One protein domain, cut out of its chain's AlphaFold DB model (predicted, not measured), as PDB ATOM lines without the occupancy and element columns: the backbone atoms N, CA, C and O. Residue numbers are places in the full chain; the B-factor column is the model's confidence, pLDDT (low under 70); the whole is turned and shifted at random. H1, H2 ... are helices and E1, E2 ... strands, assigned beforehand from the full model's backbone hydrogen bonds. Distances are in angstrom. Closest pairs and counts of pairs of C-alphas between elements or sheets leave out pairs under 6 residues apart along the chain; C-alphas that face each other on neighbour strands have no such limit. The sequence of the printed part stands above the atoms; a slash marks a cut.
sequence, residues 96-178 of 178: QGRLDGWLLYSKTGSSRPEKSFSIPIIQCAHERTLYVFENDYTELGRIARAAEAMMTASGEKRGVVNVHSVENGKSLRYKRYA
ATOM      1  N   GLN A  96     -16.653  35.388  -9.029       78.12
ATOM      2  CA  GLN A  96     -16.973  34.904 -10.380       78.12
ATOM      3  C   GLN A  96     -18.480  34.649 -10.584       78.12
ATOM      4  O   GLN A  96     -18.897  34.212 -11.656       78.12
ATOM      5  N   GLY A  97     -19.293  34.868  -9.544       74.00
ATOM      6  CA  GLY A  97     -20.732  34.619  -9.535       74.00
ATOM      7  C   GLY A  97     -21.581  35.839  -9.892       74.00
ATOM      8  O   GLY A  97     -21.084  36.945 -10.078       74.00
ATOM      9  N   ARG A  98     -22.900  35.636  -9.955       71.94
ATOM     10  CA  ARG A  98     -23.892  36.712 -10.110       71.94
ATOM     11  C   ARG A  98     -24.644  36.944  -8.803       71.94
ATOM     12  O   ARG A  98     -24.880  35.990  -8.063       71.94
ATOM     13  N   LEU A  99     -25.076  38.178  -8.551       71.12
ATOM     14  CA  LEU A  99     -26.028  38.468  -7.478       71.12
ATOM     15  C   LEU A  99     -27.370  37.795  -7.805       71.12
ATOM     16  O   LEU A  99     -28.015  38.132  -8.794       71.12
ATOM     17  N   ASP A 100     -27.750  36.812  -6.996       68.75
ATOM     18  CA  ASP A 100     -28.947  35.974  -7.155       68.75
ATOM     19  C   ASP A 100     -30.125  36.494  -6.311       68.75
ATOM     20  O   ASP A 100     -31.260  36.067  -6.490       68.75
ATOM     21  N   GLY A 101     -29.864  37.439  -5.399       66.12
ATOM     22  CA  GLY A 101     -30.879  38.099  -4.584       66.12
ATOM     23  C   GLY A 101     -30.388  38.426  -3.176       66.12
ATOM     24  O   GLY A 101     -29.186  38.543  -2.930       66.12
ATOM     25  N   TRP A 102     -31.339  38.558  -2.254       70.38
ATOM     26  CA  TRP A 102     -31.090  38.896  -0.854       70.38
ATOM     27  C   TRP A 102     -31.850  37.945   0.073       70.38
ATOM     28  O   TRP A 102     -33.021  37.645  -0.159       70.38
ATOM     29  N   LEU A 103     -31.198  37.500   1.143       67.44
ATOM     30  CA  LEU A 103     -31.810  36.784   2.256       67.44
ATOM     31  C   LEU A 103     -32.065  37.770   3.395       67.44
ATOM     32  O   LEU A 103     -31.123  38.341   3.935       67.44
ATOM     33  N   LEU A 104     -33.318  37.930   3.810       68.31
ATOM     34  CA  LEU A 104     -33.624  38.620   5.059       68.31
ATOM     35  C   LEU A 104     -33.451  37.636   6.220       68.31
ATOM     36  O   LEU A 104     -34.257  36.722   6.380       68.31
ATOM     37  N   TYR A 105     -32.413  37.823   7.033       65.00
ATOM     38  CA  TYR A 105     -32.215  37.025   8.240       65.00
ATOM     39  C   TYR A 105     -32.675  37.790   9.477       65.00
ATOM     40  O   TYR A 105     -32.323  38.953   9.683       65.00
ATOM     41  N   SER A 106     -33.448  37.109  10.320       64.00
ATOM     42  CA  SER A 106     -33.839  37.571  11.646       64.00
ATOM     43  C   SER A 106     -33.488  36.502  12.679       64.00
ATOM     44  O   SER A 106     -33.750  35.312  12.496       64.00
ATOM     45  N   LYS A 107     -32.873  36.923  13.786       53.72
ATOM     46  CA  LYS A 107     -32.559  36.026  14.899       53.72
ATOM     47  C   LYS A 107     -33.855  35.669  15.634       53.72
ATOM     48  O   LYS A 107     -34.506  36.538  16.208       53.72
ATOM     49  N   THR A 108     -34.242  34.398  15.613       49.56
ATOM     50  CA  THR A 108     -35.424  33.893  16.323       49.56
ATOM     51  C   THR A 108     -35.119  33.659  17.807       49.56
ATOM     52  O   THR A 108     -34.082  33.096  18.155       49.56
ATOM     53  N   GLY A 109     -36.027  34.093  18.696       45.97
ATOM     54  CA  GLY A 109     -35.977  33.790  20.139       45.97
ATOM     55  C   GLY A 109     -36.134  34.968  21.113       45.97
ATOM     56  O   GLY A 109     -36.156  34.739  22.318       45.97
ATOM     57  N   SER A 110     -36.279  36.208  20.642       37.91
ATOM     58  CA  SER A 110     -36.594  37.370  21.488       37.91
ATOM     59  C   SER A 110     -37.848  38.076  20.983       37.91
ATOM     60  O   SER A 110     -38.016  38.260  19.783       37.91
ATOM     61  N   SER A 111     -38.712  38.522  21.895       39.25
ATOM     62  CA  SER A 111     -39.976  39.246  21.660       39.25
ATOM     63  C   SER A 111     -39.826  40.638  21.010       39.25
ATOM     64  O   SER A 111     -40.755  41.445  21.025       39.25
ATOM     65  N   ARG A 112     -38.661  40.931  20.423       39.72
ATOM     66  CA  ARG A 112     -38.355  42.116  19.618       39.72
ATOM     67  C   ARG A 112     -37.405  41.746  18.467       39.72
ATOM     68  O   ARG A 112     -36.473  40.969  18.696       39.72
ATOM     69  N   PRO A 113     -37.558  42.340  17.267       43.53
ATOM     70  CA  PRO A 113     -36.665  42.169  16.136       43.53
ATOM     71  C   PRO A 113     -35.598  43.258  16.251       43.53
ATOM     72  O   PRO A 113     -35.635  44.264  15.550       43.53
ATOM     73  N   GLU A 114     -34.701  43.138  17.227       47.84
ATOM     74  CA  GLU A 114     -33.726  44.212  17.451       47.84
ATOM     75  C   GLU A 114     -32.658  44.255  16.347       47.84
ATOM     76  O   GLU A 114     -32.055  45.307  16.141       47.84
ATOM     77  N   LYS A 115     -32.462  43.159  15.591       47.28
ATOM     78  CA  LYS A 115     -31.523  43.076  14.459       47.28
ATOM     79  C   LYS A 115     -32.007  42.075  13.403       47.28
ATOM     80  O   LYS A 115     -31.852  40.867  13.572       47.28
ATOM     81  N   SER A 116     -32.592  42.575  12.318       53.19
ATOM     82  CA  SER A 116     -32.704  41.846  11.053       53.19
ATOM     83  C   SER A 116     -31.798  42.519  10.031       53.19
ATOM     84  O   SER A 116     -31.692  43.745  10.006       53.19
ATOM     85  N   PHE A 117     -31.119  41.727   9.212       61.34
ATOM     86  CA  PHE A 117     -30.239  42.248   8.173       61.34
ATOM     87  C   PHE A 117     -30.446  41.477   6.877       61.34
ATOM     88  O   PHE A 117     -30.718  40.273   6.885       61.34
ATOM     89  N   SER A 118     -30.359  42.204   5.766       62.78
ATOM     90  CA  SER A 118     -30.407  41.603   4.438       62.78
ATOM     91  C   SER A 118     -29.011  41.169   4.029       62.78
ATOM     92  O   SER A 118     -28.035  41.894   4.212       62.78
ATOM     93  N   ILE A 119     -28.932  39.968   3.484       70.50
ATOM     94  CA  ILE A 119     -27.695  39.270   3.182       70.50
ATOM     95  C   ILE A 119     -27.670  39.035   1.671       70.50
ATOM     96  O   ILE A 119     -28.537  38.313   1.178       70.50
ATOM     97  N   PRO A 120     -26.728  39.619   0.915       71.62
ATOM     98  CA  PRO A 120     -26.605  39.346  -0.512       71.62
ATOM     99  C   PRO A 120     -26.282  37.875  -0.734       71.62
ATOM    100  O   PRO A 120     -25.487  37.283   0.000       71.62
ATOM    101  N   ILE A 121     -26.866  37.316  -1.786       74.44
ATOM    102  CA  ILE A 121     -26.623  35.952  -2.232       74.44
ATOM    103  C   ILE A 121     -25.901  36.029  -3.571       74.44
ATOM    104  O   ILE A 121     -26.468  36.493  -4.557       74.44
ATOM    105  N   ILE A 122     -24.661  35.555  -3.624       80.00
ATOM    106  CA  ILE A 122     -23.907  35.400  -4.866       80.00
ATOM    107  C   ILE A 122     -23.966  33.941  -5.298       80.00
ATOM    108  O   ILE A 122     -23.510  33.062  -4.574       80.00
ATOM    109  N   GLN A 123     -24.517  33.676  -6.480       79.00
ATOM    110  CA  GLN A 123     -24.565  32.345  -7.076       79.00
ATOM    111  C   GLN A 123     -23.417  32.167  -8.072       79.00
ATOM    112  O   GLN A 123     -23.309  32.911  -9.048       79.00
ATOM    113  N   CYS A 124     -22.624  31.116  -7.883       80.56
ATOM    114  CA  CYS A 124     -21.633  30.638  -8.842       80.56
ATOM    115  C   CYS A 124     -21.757  29.114  -9.000       80.56
ATOM    116  O   CYS A 124     -21.546  28.359  -8.053       80.56
ATOM    117  N   ALA A 125     -22.097  28.633 -10.201       83.25
ATOM    118  CA  ALA A 125     -22.372  27.214 -10.465       83.25
ATOM    119  C   ALA A 125     -23.416  26.620  -9.489       83.25
ATOM    120  O   ALA A 125     -24.557  27.068  -9.505       83.25
ATOM    121  N   HIS A 126     -23.048  25.646  -8.645       78.12
ATOM    122  CA  HIS A 126     -23.912  25.052  -7.605       78.12
ATOM    123  C   HIS A 126     -23.619  25.590  -6.191       78.12
ATOM    124  O   HIS A 126     -24.010  24.981  -5.193       78.12
ATOM    125  N   GLU A 127     -22.880  26.694  -6.093       83.12
ATOM    126  CA  GLU A 127     -22.477  27.310  -4.835       83.12
ATOM    127  C   GLU A 127     -23.124  28.687  -4.669       83.12
ATOM    128  O   GLU A 127     -23.069  29.530  -5.565       83.12
ATOM    129  N   ARG A 128     -23.735  28.901  -3.501       84.69
ATOM    130  CA  ARG A 128     -24.240  30.192  -3.040       84.69
ATOM    131  C   ARG A 128     -23.351  30.723  -1.942       84.69
ATOM    132  O   ARG A 128     -23.213  30.067  -0.914       84.69
ATOM    133  N   THR A 129     -22.829  31.924  -2.120       87.19
ATOM    134  CA  THR A 129     -22.109  32.650  -1.080       87.19
ATOM    135  C   THR A 129     -22.987  33.758  -0.517       87.19
ATOM    136  O   THR A 129     -23.509  34.589  -1.254       87.19
ATOM    137  N   LEU A 130     -23.142  33.768   0.800       83.62
ATOM    138  CA  LEU A 130     -23.853  34.773   1.571       83.62
ATOM    139  C   LEU A 130     -22.842  35.660   2.293       83.62
ATOM    140  O   LEU A 130     -22.043  35.139   3.069       83.62
ATOM    141  N   TYR A 131     -22.892  36.977   2.090       80.31
ATOM    142  CA  TYR A 131     -21.996  37.917   2.783       80.31
ATOM    143  C   TYR A 131     -22.707  38.537   3.969       80.31
ATOM    144  O   TYR A 131     -23.628  39.332   3.816       80.31
ATOM    145  N   VAL A 132     -22.290  38.167   5.167       77.00
ATOM    146  CA  VAL A 132     -22.978  38.536   6.398       77.00
ATOM    147  C   VAL A 132     -22.121  39.461   7.237       77.00
ATOM    148  O   VAL A 132     -20.910  39.287   7.371       77.00
ATOM    149  N   PHE A 133     -22.774  40.440   7.842       73.31
ATOM    150  CA  PHE A 133     -22.161  41.339   8.806       73.31
ATOM    151  C   PHE A 133     -22.383  40.795  10.220       73.31
ATOM    152  O   PHE A 133     -23.129  41.348  11.020       73.31
ATOM    153  N   GLU A 134     -21.811  39.621  10.461       75.44
ATOM    154  CA  GLU A 134     -21.891  38.887  11.719       75.44
ATOM    155  C   GLU A 134     -20.546  38.198  11.937       75.44
ATOM    156  O   GLU A 134     -19.939  37.698  10.986       75.44
ATOM    157  N   ASN A 135     -20.055  38.187  13.170       76.69
ATOM    158  CA  ASN A 135     -18.775  37.586  13.531       76.69
ATOM    159  C   ASN A 135     -18.928  36.375  14.462       76.69
ATOM    160  O   ASN A 135     -17.991  35.575  14.561       76.69
ATOM    161  N   ASP A 136     -20.100  36.202  15.081       78.69
ATOM    162  CA  ASP A 136     -20.407  35.070  15.939       78.69
ATOM    163  C   ASP A 136     -20.642  33.798  15.119       78.69
ATOM    164  O   ASP A 136     -21.579  33.677  14.330       78.69
ATOM    165  N   TYR A 137     -19.796  32.797  15.344       78.69
ATOM    166  CA  TYR A 137     -19.813  31.543  14.592       78.69
ATOM    167  C   TYR A 137     -21.122  30.751  14.742       78.69
ATOM    168  O   TYR A 137     -21.512  30.026  13.822       78.69
ATOM    169  N   THR A 138     -21.808  30.882  15.881       81.94
ATOM    170  CA  THR A 138     -23.092  30.211  16.120       81.94
ATOM    171  C   THR A 138     -24.180  30.838  15.256       81.94
ATOM    172  O   THR A 138     -24.957  30.119  14.625       81.94
ATOM    173  N   GLU A 139     -24.214  32.168  15.174       78.56
ATOM    174  CA  GLU A 139     -25.135  32.902  14.304       78.56
ATOM    175  C   GLU A 139     -24.848  32.654  12.823       78.56
ATOM    176  O   GLU A 139     -25.777  32.357  12.070       78.56
ATOM    177  N   LEU A 140     -23.576  32.643  12.409       79.69
ATOM    178  CA  LEU A 140     -23.200  32.269  11.041       79.69
ATOM    179  C   LEU A 140     -23.749  30.883  10.656       79.69
ATOM    180  O   LEU A 140     -24.235  30.684   9.541       79.69
ATOM    181  N   GLY A 141     -23.720  29.922  11.586       80.38
ATOM    182  CA  GLY A 141     -24.297  28.599  11.361       80.38
ATOM    183  C   GLY A 141     -25.822  28.564  11.322       80.38
ATOM    184  O   GLY A 141     -26.393  27.786  10.556       80.38
ATOM    185  N   ARG A 142     -26.505  29.422  12.086       81.06
ATOM    186  CA  ARG A 142     -27.966  29.575  12.000       81.06
ATOM    187  C   ARG A 142     -28.390  30.164  10.660       81.06
ATOM    188  O   ARG A 142     -29.312  29.636  10.041       81.06
ATOM    189  N   ILE A 143     -27.680  31.185  10.182       79.38
ATOM    190  CA  ILE A 143     -27.906  31.793   8.864       79.38
ATOM    191  C   ILE A 143     -27.750  30.749   7.763       79.38
ATOM    192  O   ILE A 143     -28.611  30.632   6.896       79.38
ATOM    193  N   ALA A 144     -26.683  29.952   7.819       81.44
ATOM    194  CA  ALA A 144     -26.452  28.915   6.825       81.44
ATOM    195  C   ALA A 144     -27.583  27.880   6.766       81.44
ATOM    196  O   ALA A 144     -28.015  27.507   5.678       81.44
ATOM    197  N   ARG A 145     -28.096  27.448   7.925       80.81
ATOM    198  CA  ARG A 145     -29.239  26.522   7.999       80.81
ATOM    199  C   ARG A 145     -30.524  27.149   7.462       80.81
ATOM    200  O   ARG A 145     -31.288  26.475   6.780       80.81
ATOM    201  N   ALA A 146     -30.764  28.428   7.749       77.81
ATOM    202  CA  ALA A 146     -31.914  29.147   7.205       77.81
ATOM    203  C   ALA A 146     -31.834  29.250   5.673       77.81
ATOM    204  O   ALA A 146     -32.808  28.957   4.980       77.81
ATOM    205  N   ALA A 147     -30.654  29.583   5.143       77.12
ATOM    206  CA  ALA A 147     -30.401  29.611   3.709       77.12
ATOM    207  C   ALA A 147     -30.612  28.226   3.075       77.12
ATOM    208  O   ALA A 147     -31.335  28.111   2.090       77.12
ATOM    209  N   GLU A 148     -30.068  27.160   3.668       78.44
ATOM    210  CA  GLU A 148     -30.282  25.782   3.209       78.44
ATOM    211  C   GLU A 148     -31.774  25.399   3.179       78.44
ATOM    212  O   GLU A 148     -32.252  24.807   2.204       78.44
ATOM    213  N   ALA A 149     -32.530  25.745   4.225       75.38
ATOM    214  CA  ALA A 149     -33.962  25.473   4.290       75.38
ATOM    215  C   ALA A 149     -34.719  26.173   3.149       75.38
ATOM    216  O   ALA A 149     -35.568  25.555   2.504       75.38
ATOM    217  N   MET A 150     -34.358  27.420   2.831       71.12
ATOM    218  CA  MET A 150     -34.929  28.144   1.693       71.12
ATOM    219  C   MET A 150     -34.568  27.512   0.348       71.12
ATOM    220  O   MET A 150     -35.450  27.344  -0.491       71.12
ATOM    221  N   MET A 151     -33.314  27.093   0.154       70.00
ATOM    222  CA  MET A 151     -32.913  26.370  -1.064       70.00
ATOM    223  C   MET A 151     -33.678  25.054  -1.228       70.00
ATOM    224  O   MET A 151     -34.024  24.636  -2.329       70.00
ATOM    225  N   THR A 152     -33.957  24.381  -0.114       69.88
ATOM    226  CA  THR A 152     -34.753  23.153  -0.126       69.88
ATOM    227  C   THR A 152     -36.182  23.437  -0.567       69.88
ATOM    228  O   THR A 152     -36.724  22.709  -1.396       69.88
ATOM    229  N   ALA A 153     -36.778  24.506  -0.037       67.38
ATOM    230  CA  ALA A 153     -38.127  24.925  -0.392       67.38
ATOM    231  C   ALA A 153     -38.246  25.343  -1.868       67.38
ATOM    232  O   ALA A 153     -39.285  25.109  -2.475       67.38
ATOM    233  N   SER A 154     -37.181  25.883  -2.476       65.44
ATOM    234  CA  SER A 154     -37.145  26.215  -3.908       65.44
ATOM    235  C   SER A 154     -36.925  25.006  -4.832       65.44
ATOM    236  O   SER A 154     -36.844  25.168  -6.050       65.44
ATOM    237  N   GLY A 155     -36.851  23.784  -4.288       68.25
ATOM    238  CA  GLY A 155     -36.689  22.549  -5.062       68.25
ATOM    239  C   GLY A 155     -35.240  22.217  -5.430       68.25
ATOM    240  O   GLY A 155     -34.996  21.276  -6.192       68.25
ATOM    241  N   GLU A 156     -34.265  22.942  -4.883       72.31
ATOM    242  CA  GLU A 156     -32.855  22.740  -5.182       72.31
ATOM    243  C   GLU A 156     -32.272  21.596  -4.343       72.31
ATOM    244  O   GLU A 156     -32.086  21.679  -3.128       72.31
ATOM    245  N   LYS A 157     -32.015  20.467  -5.012       65.38
ATOM    246  CA  LYS A 157     -31.675  19.196  -4.348       65.38
ATOM    247  C   LYS A 157     -30.199  19.053  -3.983       65.38
ATOM    248  O   LYS A 157     -29.851  18.179  -3.195       65.38
ATOM    249  N   ARG A 158     -29.322  19.856  -4.585       68.38
ATOM    250  CA  ARG A 158     -27.869  19.808  -4.389       68.38
ATOM    251  C   ARG A 158     -27.327  21.220  -4.416       68.38
ATOM    252  O   ARG A 158     -27.696  21.990  -5.292       68.38
ATOM    253  N   GLY A 159     -26.430  21.520  -3.492       74.44
ATOM    254  CA  GLY A 159     -25.801  22.823  -3.451       74.44
ATOM    255  C   GLY A 159     -24.847  22.968  -2.284       74.44
ATOM    256  O   GLY A 159     -24.847  22.184  -1.327       74.44
ATOM    257  N   VAL A 160     -24.012  23.985  -2.400       84.75
ATOM    258  CA  VAL A 160     -23.110  24.432  -1.352       84.75
ATOM    259  C   VAL A 160     -23.558  25.817  -0.922       84.75
ATOM    260  O   VAL A 160     -23.724  26.693  -1.762       84.75
ATOM    261  N   VAL A 161     -23.725  26.012   0.380       87.38
ATOM    262  CA  VAL A 161     -23.959  27.322   0.980       87.38
ATOM    263  C   VAL A 161     -22.689  27.738   1.701       87.38
ATOM    264  O   VAL A 161     -22.279  27.100   2.667       87.38
ATOM    265  N   ASN A 162     -22.047  28.795   1.234       90.00
ATOM    266  CA  ASN A 162     -20.939  29.440   1.907       90.00
ATOM    267  C   ASN A 162     -21.450  30.702   2.609       90.00
ATOM    268  O   ASN A 162     -22.131  31.512   1.999       90.00
ATOM    269  N   VAL A 163     -21.134  30.886   3.884       87.31
ATOM    270  CA  VAL A 163     -21.468  32.096   4.644       87.31
ATOM    271  C   VAL A 163     -20.168  32.801   5.000       87.31
ATOM    272  O   VAL A 163     -19.387  32.285   5.796       87.31
ATOM    273  N   HIS A 164     -19.926  33.959   4.394       86.56
ATOM    274  CA  HIS A 164     -18.728  34.774   4.550       86.56
ATOM    275  C   HIS A 164     -18.996  35.961   5.480       86.56
ATOM    276  O   HIS A 164     -19.827  36.814   5.178       86.56
ATOM    277  N   SER A 165     -18.275  36.043   6.596       83.31
ATOM    278  CA  SER A 165     -18.302  37.196   7.494       83.31
ATOM    279  C   SER A 165     -17.491  38.344   6.905       83.31
ATOM    280  O   SER A 165     -16.271  38.248   6.783       83.31
ATOM    281  N   VAL A 166     -18.151  39.456   6.593       78.25
ATOM    282  CA  VAL A 166     -17.474  40.666   6.099       78.25
ATOM    283  C   VAL A 166     -16.680  41.354   7.214       78.25
ATOM    284  O   VAL A 166     -15.688  42.022   6.941       78.25
ATOM    285  N   GLU A 167     -17.069  41.165   8.479       71.81
ATOM    286  CA  GLU A 167     -16.399  41.807   9.617       71.81
ATOM    287  C   GLU A 167     -15.011  41.225   9.902       71.81
ATOM    288  O   GLU A 167     -14.110  41.952  10.316       71.81
ATOM    289  N   ASN A 168     -14.831  39.915   9.715       78.00
ATOM    290  CA  ASN A 168     -13.586  39.231  10.083       78.00
ATOM    291  C   ASN A 168     -12.977  38.367   8.964       78.00
ATOM    292  O   ASN A 168     -11.945  37.731   9.182       78.00
ATOM    293  N   GLY A 169     -13.604  38.320   7.785       78.31
ATOM    294  CA  GLY A 169     -13.143  37.582   6.608       78.31
ATOM    295  C   GLY A 169     -13.278  36.057   6.694       78.31
ATOM    296  O   GLY A 169     -12.855  35.351   5.775       78.31
ATOM    297  N   LYS A 170     -13.831  35.503   7.782       82.19
ATOM    298  CA  LYS A 170     -13.993  34.050   7.939       82.19
ATOM    299  C   LYS A 170     -15.189  33.552   7.142       82.19
ATOM    300  O   LYS A 170     -16.206  34.224   7.043       82.19
ATOM    301  N   SER A 171     -15.081  32.330   6.628       85.06
ATOM    302  CA  SER A 171     -16.158  31.679   5.877       85.06
ATOM    303  C   SER A 171     -16.548  30.345   6.500       85.06
ATOM    304  O   SER A 171     -15.689  29.610   6.991       85.06
ATOM    305  N   LEU A 172     -17.837  30.027   6.452       87.00
ATOM    306  CA  LEU A 172     -18.392  28.737   6.826       87.00
ATOM    307  C   LEU A 172     -19.067  28.093   5.624       87.00
ATOM    308  O   LEU A 172     -20.044  28.615   5.095       87.00
ATOM    309  N   ARG A 173     -18.571  26.921   5.231       87.75
ATOM    310  CA  ARG A 173     -19.079  26.178   4.081       87.75
ATOM    311  C   ARG A 173     -19.949  25.012   4.532       87.75
ATOM    312  O   ARG A 173     -19.478  24.107   5.214       87.75
ATOM    313  N   TYR A 174     -21.188  25.002   4.071       82.94
ATOM    314  CA  TYR A 174     -22.181  23.966   4.306       82.94
ATOM    315  C   TYR A 174     -22.460  23.246   2.994       82.94
ATOM    316  O   TYR A 174     -22.818  23.860   1.991       82.94
ATOM    317  N   LYS A 175     -22.248  21.930   2.982       80.69
ATOM    318  CA  LYS A 175     -22.511  21.084   1.816       80.69
ATOM    319  C   LYS A 175     -23.694  20.187   2.111       80.69
ATOM    320  O   LYS A 175     -23.657  19.442   3.089       80.69
ATOM    321  N   ARG A 176     -24.685  20.203   1.226       68.12
ATOM    322  CA  ARG A 176     -25.754  19.213   1.244       68.12
ATOM    323  C   ARG A 176     -25.388  18.055   0.323       68.12
ATOM    324  O   ARG A 176     -25.244  18.243  -0.886       68.12
ATOM    325  N   TYR A 177     -25.236  16.867   0.899       58.06
ATOM    326  CA  TYR A 177     -25.160  15.624   0.136       58.06
ATOM    327  C   TYR A 177     -26.583  15.107  -0.099       58.06
ATOM    328  O   TYR A 177     -27.446  15.263   0.766       58.06
ATOM    329  N   ALA A 178     -26.823  14.607  -1.313       56.38
ATOM    330  CA  ALA A 178     -28.113  14.068  -1.738       56.38
ATOM    331  C   ALA A 178     -28.466  12.772  -1.005       56.38
ATOM    332  O   ALA A 178     -27.519  12.026  -0.672       56.38
TER     333      ALA A 178
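This is residues 96 to 178 of the 178 residues of an uncharacterized protein of Sinobaca qinghaiensis (UniProt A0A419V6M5). A strongly twisted sheet of five strands curls round one helix, H1, which packs on one face and leaves the other bare. The 83 printed residues hold E1, E2, E3, H1, E4 and E5 in that order; the sheet, E1 E2 E3 E4 E5, is mixed, and so is the class, helices and strands. The whole is compact, with a radius of gyration of the C-alphas of 12.5 A and spans of 36 by 27 by 21 A.

E1, residues 98 to 106, begins at C-alpha 98 (-23.892, 36.712, -10.110) and is 23.9 A long; E2, residues 116 to 124, is 25.4 A. E3 is residues 127 to 132, 15.9 A. H1, residues 137 to 153, is 24.6 A. E4, residues 159 to 165, is 19.6 A; E5, residues 171 to 176, is 16.4 A and ends at C-alpha 176 (-25.754, 19.213, 1.244).

E1, E2 and E3 form a meander, each strand the antiparallel neighbour of the one before, with N 103 and O 119 at 2.8 A and N 122 and O 129 at 2.8 A. E3, H1 and E4 form a strand-helix-strand unit, two parallel neighbour strands with a helix between, its crossover right-handed; N 130 and O 162 are 2.7 A apart. E4 and E5 are an antiparallel hairpin, with N 163 and O 172 at 2.8 A. H1 is on the sheet, in two layers; its closest C-alphas to E4 are Ala 144 and Val 163, 6.3 A. In H1 every O i to N i+4 pair is within hydrogen-bond range.

The C-alphas farthest apart, of Gln 96 and Ser 111, are 39.7 A apart. The printed part has no cut and no long link. Mean pLDDT of the printed part is 72.3, with residues 103 to 118 among those under 70.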